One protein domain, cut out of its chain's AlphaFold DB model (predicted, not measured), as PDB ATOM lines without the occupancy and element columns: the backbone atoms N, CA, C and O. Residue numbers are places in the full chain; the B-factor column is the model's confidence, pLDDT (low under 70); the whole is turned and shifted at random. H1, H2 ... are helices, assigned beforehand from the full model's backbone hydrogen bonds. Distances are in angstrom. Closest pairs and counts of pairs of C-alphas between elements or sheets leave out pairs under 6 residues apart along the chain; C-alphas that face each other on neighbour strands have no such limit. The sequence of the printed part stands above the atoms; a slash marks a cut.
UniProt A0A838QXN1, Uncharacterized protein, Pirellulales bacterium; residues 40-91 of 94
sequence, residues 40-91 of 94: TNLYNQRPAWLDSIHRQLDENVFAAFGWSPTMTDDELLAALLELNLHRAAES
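What this domain is: This is residues 40 to 91 of the 94 residues of an uncharacterized protein of Pirellulales bacterium (UniProt A0A838QXN1). Two long helices, H2 and H3, follow one another along an open, elongated shape, and the link of residues 66 to 72 folds back between them before H3 sets out. The short helix H1 turns off at the beginning of H2, and residues 80 to 91, of which 80 to 90 belong to H3, stick out at the other end. The printed part has 52 residues with three named helices, in the order H1, H2, H3, and no named strand; the class is all helix. The whole is only just loose, close to extended, with a radius of gyration of the C-alphas of 14.5 A and spans of 41 by 23 by 19 A.

Where its parts are: H2 is residues 48 to 65, 26.0 A from first to last C-alpha, beginning at C-alpha 48 (47.567, 46.535, 35.751). H3 is residues 73 to 90, 25.7 A long, and ends at C-alpha 90 (49.174, 7.363, 22.547). H1 is residues 40 to 45, beginning at C-alpha 40 (34.319, 38.417, 38.638). Along H2 the y of the C-alphas falls from 46.535 to 24.112, and along H3 from 32.663 to 7.363; from Gly 66 to Thr 72 it rises from 25.632 to 34.165.

How they stand to each other: H2 touches no helix. H2 and H3 are apart, and a short link of 7 residues joins them. H1 and H2 are only just apart, their closest C-alphas 8.2 A from each other, and a tight link of 2 residues joins them. H1 and H3 are apart. In H1, H2 and H3 every O i to N i+4 pair is within hydrogen-bond range.

The domain as a whole: The two farthest C-alphas, those of Gln 45 and Glu 90, are 42.2 A apart. Residues 44 to 49 stand free, and so do residues 80 to 91, of which 80 to 90 belong to H3. Without these stretches the body spans 32 by 18 by 12 A. The printed part has no cut, and neither link is long. The mean pLDDT of the printed part is 92.4, and no printed residue is under 70.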
ATOM      1  N   THR A  40      34.989  37.798  39.786       88.00
ATOM      2  CA  THR A  40      34.319  38.417  38.638       88.00
ATOM      3  C   THR A  40      34.556  39.925  38.567       88.00
ATOM      4  O   THR A  40      34.927  40.432  37.517       88.00
ATOM      5  N   ASN A  41      34.395  40.662  39.672       89.12
ATOM      6  CA  ASN A  41      34.632  42.105  39.654       89.12
ATOM      7  C   ASN A  41      36.120  42.441  39.445       89.12
ATOM      8  O   ASN A  41      36.431  43.396  38.741       89.12
ATOM      9  N   LEU A  42      37.037  41.645  40.005       87.75
ATOM     10  CA  LEU A  42      38.480  41.806  39.811       87.75
ATOM     11  C   LEU A  42      38.892  41.591  38.343       87.75
ATOM     12  O   LEU A  42      39.599  42.427  37.786       87.75
ATOM     13  N   TYR A  43      38.410  40.521  37.705       90.31
ATOM     14  CA  TYR A  43      38.677  40.239  36.291       90.31
ATOM     15  C   TYR A  43      37.968  41.202  35.339       90.31
ATOM     16  O   TYR A  43      38.487  41.453  34.261       90.31
ATOM     17  N   ASN A  44      36.829  41.783  35.724       91.44
ATOM     18  CA  ASN A  44      36.192  42.836  34.929       91.44
ATOM     19  C   ASN A  44      36.976  44.154  35.000       91.44
ATOM     20  O   ASN A  44      37.069  44.870  34.011       91.44
ATOM     21  N   GLN A  45      37.530  44.487  36.171       90.00
ATOM     22  CA  GLN A  45      38.295  45.720  36.374       90.00
ATOM     23  C   GLN A  45      39.699  45.675  35.766       90.00
ATOM     24  O   GLN A  45      40.273  46.740  35.559       90.00
ATOM     25  N   ARG A  46      40.248  44.474  35.524       87.75
ATOM     26  CA  ARG A  46      41.581  44.232  34.936       87.75
ATOM     27  C   ARG A  46      42.648  45.243  35.386       87.75
ATOM     28  O   ARG A  46      43.172  46.007  34.579       87.75
ATOM     29  N   PRO A  47      42.956  45.314  36.692       92.56
ATOM     30  CA  PRO A  47      43.991  46.221  37.168       92.56
ATOM     31  C   PRO A  47      45.370  45.804  36.626       92.56
ATOM     32  O   PRO A  47      45.654  44.616  36.504       92.56
ATOM     33  N   ALA A  48      46.266  46.768  36.398       94.00
ATOM     34  CA  ALA A  48      47.567  46.535  35.751       94.00
ATOM     35  C   ALA A  48      48.454  45.468  36.428       94.00
ATOM     36  O   ALA A  48      49.230  44.779  35.763       94.00
ATOM     37  N   TRP A  49      48.346  45.301  37.752       94.38
ATOM     38  CA  TRP A  49      49.081  44.254  38.465       94.38
ATOM     39  C   TRP A  49      48.587  42.850  38.092       94.38
ATOM     40  O   TRP A  49      49.396  41.931  38.032       94.38
ATOM     41  N   LEU A  50      47.291  42.681  37.812       93.56
ATOM     42  CA  LEU A  50      46.720  41.399  37.403       93.56
ATOM     43  C   LEU A  50      47.228  41.032  36.008       93.56
ATOM     44  O   LEU A  50      47.738  39.933  35.825       93.56
ATOM     45  N   ASP A  51      47.190  41.975  35.066       93.25
ATOM     46  CA  ASP A  51      47.738  41.763  33.720       93.25
ATOM     47  C   ASP A  51      49.236  41.424  33.758       93.25
ATOM     48  O   ASP A  51      49.690  40.531  33.049       93.25
ATOM     49  N   SER A  52      50.004  42.080  34.637       93.56
ATOM     50  CA  SER A  52      51.435  41.792  34.809       93.56
ATOM     51  C   SER A  52      51.687  40.369  35.317       93.56
ATOM     52  O   SER A  52      52.609  39.707  34.845       93.56
ATOM     53  N   ILE A  53      50.864  39.885  36.254       95.19
ATOM     54  CA  ILE A  53      50.941  38.503  36.745       95.19
ATOM     55  C   ILE A  53      50.566  37.506  35.645       95.19
ATOM     56  O   ILE A  53      51.279  36.522  35.468       95.19
ATOM     57  N   HIS A  54      49.492  37.760  34.890       93.25
ATOM     58  CA  HIS A  54      49.096  36.897  33.772       93.25
ATOM     59  C   HIS A  54      50.198  36.803  32.716       93.25
ATOM     60  O   HIS A  54      50.573  35.704  32.335       93.25
ATOM     61  N   ARG A  55      50.806  37.930  32.340       92.44
ATOM     62  CA  ARG A  55      51.908  37.939  31.375       92.44
ATOM     63  C   ARG A  55      53.116  37.122  31.844       92.44
ATOM     64  O   ARG A  55      53.669  36.356  31.067       92.44
ATOM     65  N   GLN A  56      53.522  37.269  33.107       94.38
ATOM     66  CA  GLN A  56      54.629  36.478  33.661       94.38
ATOM     67  C   GLN A  56      54.298  34.985  33.691       94.38
ATOM     68  O   GLN A  56      55.169  34.149  33.460       94.38
ATOM     69  N   LEU A  57      53.047  34.637  33.999       94.25
ATOM     70  CA  LEU A  57      52.597  33.253  33.958       94.25
ATOM     71  C   LEU A  57      52.668  32.704  32.530       94.25
ATOM     72  O   LEU A  57      53.252  31.641  32.335       94.25
ATOM     73  N   ASP A  58      52.142  33.443  31.556       91.56
ATOM     74  CA  ASP A  58      52.131  33.037  30.153       91.56
ATOM     75  C   ASP A  58      53.561  32.828  29.639       91.56
ATOM     76  O   ASP A  58      53.865  31.762  29.114       91.56
ATOM     77  N   GLU A  59      54.478  33.770  29.881       92.75
ATOM     78  CA  GLU A  59      55.893  33.650  29.493       92.75
ATOM     79  C   GLU A  59      56.547  32.365  30.043       92.75
ATOM     80  O   GLU A  59      57.264  31.670  29.318       92.75
ATOM     81  N   ASN A  60      56.253  31.993  31.294       94.62
ATOM     82  CA  ASN A  60      56.755  30.753  31.894       94.62
ATOM     83  C   ASN A  60      56.127  29.496  31.274       94.62
ATOM     84  O   ASN A  60      56.813  28.489  31.091       94.62
ATOM     85  N   VAL A  61      54.831  29.537  30.951       93.44
ATOM     86  CA  VAL A  61      54.126  28.430  30.290       93.44
ATOM     87  C   VAL A  61      54.682  28.230  28.881       93.44
ATOM     88  O   VAL A  61      55.078  27.116  28.541       93.44
ATOM     89  N   PHE A  62      54.801  29.300  28.093       93.56
ATOM     90  CA  PHE A  62      55.402  29.261  26.759       93.56
ATOM     91  C   PHE A  62      56.827  28.696  26.805       93.56
ATOM     92  O   PHE A  62      57.148  27.794  26.033       93.56
ATOM     93  N   ALA A  63      57.651  29.122  27.769       93.44
ATOM     94  CA  ALA A  63      58.994  28.576  27.955       93.44
ATOM     95  C   ALA A  63      58.995  27.070  28.281       93.44
ATOM     96  O   ALA A  63      59.835  26.337  27.762       93.44
ATOM     97  N   ALA A  64      58.049  26.586  29.096       94.19
ATOM     98  CA  ALA A  64      57.942  25.168  29.448       94.19
ATOM     99  C   ALA A  64      57.556  24.279  28.254       94.19
ATOM    100  O   ALA A  64      58.029  23.148  28.153       94.19
ATOM    101  N   PHE A  65      56.729  24.794  27.342       91.38
ATOM    102  CA  PHE A  65      56.370  24.112  26.096       91.38
ATOM    103  C   PHE A  65      57.378  24.351  24.957       91.38
ATOM    104  O   PHE A  65      57.270  23.722  23.907       91.38
ATOM    105  N   GLY A  66      58.367  25.232  25.152       92.38
ATOM    106  CA  GLY A  66      59.312  25.632  24.107       92.38
ATOM    107  C   GLY A  66      58.669  26.458  22.987       92.38
ATOM    108  O   GLY A  66      59.165  26.461  21.862       92.38
ATOM    109  N   TRP A  67      57.553  27.130  23.270       93.00
ATOM    110  CA  TRP A  67      56.780  27.921  22.314       93.00
ATOM    111  C   TRP A  67      57.131  29.410  22.386       93.00
ATOM    112  O   TRP A  67      57.595  29.909  23.412       93.00
ATOM    113  N   SER A  68      56.906  30.135  21.287       90.19
ATOM    114  CA  SER A  68      57.129  31.584  21.257       90.19
ATOM    115  C   SER A  68      55.979  32.326  21.947       90.19
ATOM    116  O   SER A  68      54.825  32.093  21.585       90.19
ATOM    117  N   PRO A  69      56.250  33.295  22.841       86.75
ATOM    118  CA  PRO A  69      55.211  34.144  23.430       86.75
ATOM    119  C   PRO A  69      54.610  35.146  22.427       86.75
ATOM    120  O   PRO A  69      53.679  35.869  22.763       86.75
ATOM    121  N   THR A  70      55.158  35.237  21.209       89.19
ATOM    122  CA  THR A  70      54.635  36.085  20.122       89.19
ATOM    123  C   THR A  70      53.695  35.342  19.175       89.19
ATOM    124  O   THR A  70      53.290  35.912  18.165       89.19
ATOM    125  N   MET A  71      53.440  34.059  19.437       91.31
ATOM    126  CA  MET A  71      52.542  33.226  18.643       91.31
ATOM    127  C   MET A  71      51.115  33.775  18.749       91.31
ATOM    128  O   MET A  71      50.704  34.259  19.804       91.31
ATOM    129  N   THR A  72      50.376  33.745  17.647       93.50
ATOM    130  CA  THR A  72      48.969  34.165  17.634       93.50
ATOM    131  C   THR A  72      48.089  33.143  18.356       93.50
ATOM    132  O   THR A  72      48.454  31.972  18.478       93.50
ATOM    133  N   ASP A  73      46.907  33.564  18.807       91.50
ATOM    134  CA  ASP A  73      45.956  32.663  19.475       91.50
ATOM    135  C   ASP A  73      45.577  31.460  18.589       91.50
ATOM    136  O   ASP A  73      45.461  30.339  19.086       91.50
ATOM    137  N   ASP A  74      45.447  31.668  17.274       95.12
ATOM    138  CA  ASP A  74      45.126  30.609  16.309       95.12
ATOM    139  C   ASP A  74      46.257  29.576  16.194       95.12
ATOM    140  O   ASP A  74      46.018  28.367  16.179       95.12
ATOM    141  N   GLU A  75      47.502  30.048  16.146       94.25
ATOM    142  CA  GLU A  75      48.687  29.197  16.117       94.25
ATOM    143  C   GLU A  75      48.826  28.400  17.426       94.25
ATOM    144  O   GLU A  75      49.047  27.187  17.388       94.25
ATOM    145  N   LEU A  76      48.631  29.046  18.581       92.94
ATOM    146  CA  LEU A  76      48.619  28.383  19.887       92.94
ATOM    147  C   LEU A  76      47.539  27.293  19.946       92.94
ATOM    148  O   LEU A  76      47.795  26.178  20.410       92.94
ATOM    149  N   LEU A  77      46.333  27.596  19.457       95.56
ATOM    150  CA  LEU A  77      45.223  26.651  19.432       95.56
ATOM    151  C   LEU A  77      45.519  25.449  18.526       95.56
ATOM    152  O   LEU A  77      45.224  24.316  18.909       95.56
ATOM    153  N   ALA A  78      46.139  25.672  17.364       95.69
ATOM    154  CA  ALA A  78      46.559  24.602  16.464       95.69
ATOM    155  C   ALA A  78      47.608  23.682  17.117       95.69
ATOM    156  O   ALA A  78      47.452  22.461  17.082       95.69
ATOM    157  N   ALA A  79      48.617  24.254  17.785       93.69
ATOM    158  CA  ALA A  79      49.647  23.488  18.494       93.69
ATOM    159  C   ALA A  79      49.051  22.642  19.635       93.69
ATOM    160  O   ALA A  79      49.393  21.470  19.810       93.69
ATOM    161  N   LEU A  80      48.115  23.217  20.401       94.94
ATOM    162  CA  LEU A  80      47.401  22.500  21.460       94.94
ATOM    163  C   LEU A  80      46.522  21.376  20.909       94.94
ATOM    164  O   LEU A  80      46.449  20.305  21.515       94.94
ATOM    165  N   LEU A  81      45.852  21.599  19.776       96.19
ATOM    166  CA  LEU A  81      45.039  20.578  19.121       96.19
ATOM    167  C   LEU A  81      45.899  19.395  18.671       96.19
ATOM    168  O   LEU A  81      45.557  18.256  18.977       96.19
ATOM    169  N   GLU A  82      47.026  19.652  18.008       95.62
ATOM    170  CA  GLU A  82      47.958  18.607  17.575       95.62
ATOM    171  C   GLU A  82      48.485  17.791  18.765       95.62
ATOM    172  O   GLU A  82      48.423  16.558  18.755       95.62
ATOM    173  N   LEU A  83      48.905  18.469  19.837       94.00
ATOM    174  CA  LEU A  83      49.361  17.818  21.064       94.00
ATOM    175  C   LEU A  83      48.271  16.937  21.693       94.00
ATOM    176  O   LEU A  83      48.550  15.833  22.165       94.00
ATOM    177  N   ASN A  84      47.025  17.414  21.704       94.81
ATOM    178  CA  ASN A  84      45.894  16.650  22.222       94.81
ATOM    179  C   ASN A  84      45.582  15.427  21.354       94.81
ATOM    180  O   ASN A  84      45.329  14.356  21.903       94.81
ATOM    181  N   LEU A  85      45.641  15.552  20.025       96.00
ATOM    182  CA  LEU A  85      45.449  14.427  19.106       96.00
ATOM    183  C   LEU A  85      46.542  13.369  19.278       96.00
ATOM    184  O   LEU A  85      46.233  12.180  19.345       96.00
ATOM    185  N   HIS A  86      47.800  13.791  19.415       94.38
ATOM    186  CA  HIS A  86      48.918  12.883  19.661       94.38
ATOM    187  C   HIS A  86      48.732  12.107  20.970       94.38
ATOM    188  O   HIS A  86      48.766  10.878  20.970       94.38
ATOM    189  N   ARG A  87      48.412  12.798  22.070       93.94
ATOM    190  CA  ARG A  87      48.139  12.158  23.367       93.94
ATOM    191  C   ARG A  87      46.937  11.219  23.327       93.94
ATOM    192  O   ARG A  87      46.980  10.171  23.961       93.94
ATOM    193  N   ALA A  88      45.878  11.574  22.598       93.50
ATOM    194  CA  ALA A  88      44.709  10.713  22.423       93.50
ATOM    195  C   ALA A  88      45.041   9.440  21.626       93.50
ATOM    196  O   ALA A  88      44.472   8.384  21.895       93.50
ATOM    197  N   ALA A  89      45.977   9.520  20.677       91.75
ATOM    198  CA  ALA A  89      46.474   8.358  19.948       91.75
ATOM    199  C   ALA A  89      47.408   7.478  20.803       91.75
ATOM    200  O   ALA A  89      47.359   6.256  20.692       91.75
ATOM    201  N   GLU A  90      48.243   8.080  21.657       87.75
ATOM    202  CA  GLU A  90      49.174   7.363  22.547       87.75
ATOM    203  C   GLU A  90      48.502   6.754  23.780       87.75
ATOM    204  O   GLU A  90      48.928   5.715  24.281       87.75
ATOM    205  N   SER A  91      47.450   7.397  24.277       75.88
ATOM    206  CA  SER A  91      46.591   6.887  25.339       75.88
ATOM    207  C   SER A  91      45.228   6.545  24.747       75.88
ATOM    208  O   SER A  91      44.280   7.309  24.959       75.88
TER     209      SER A  91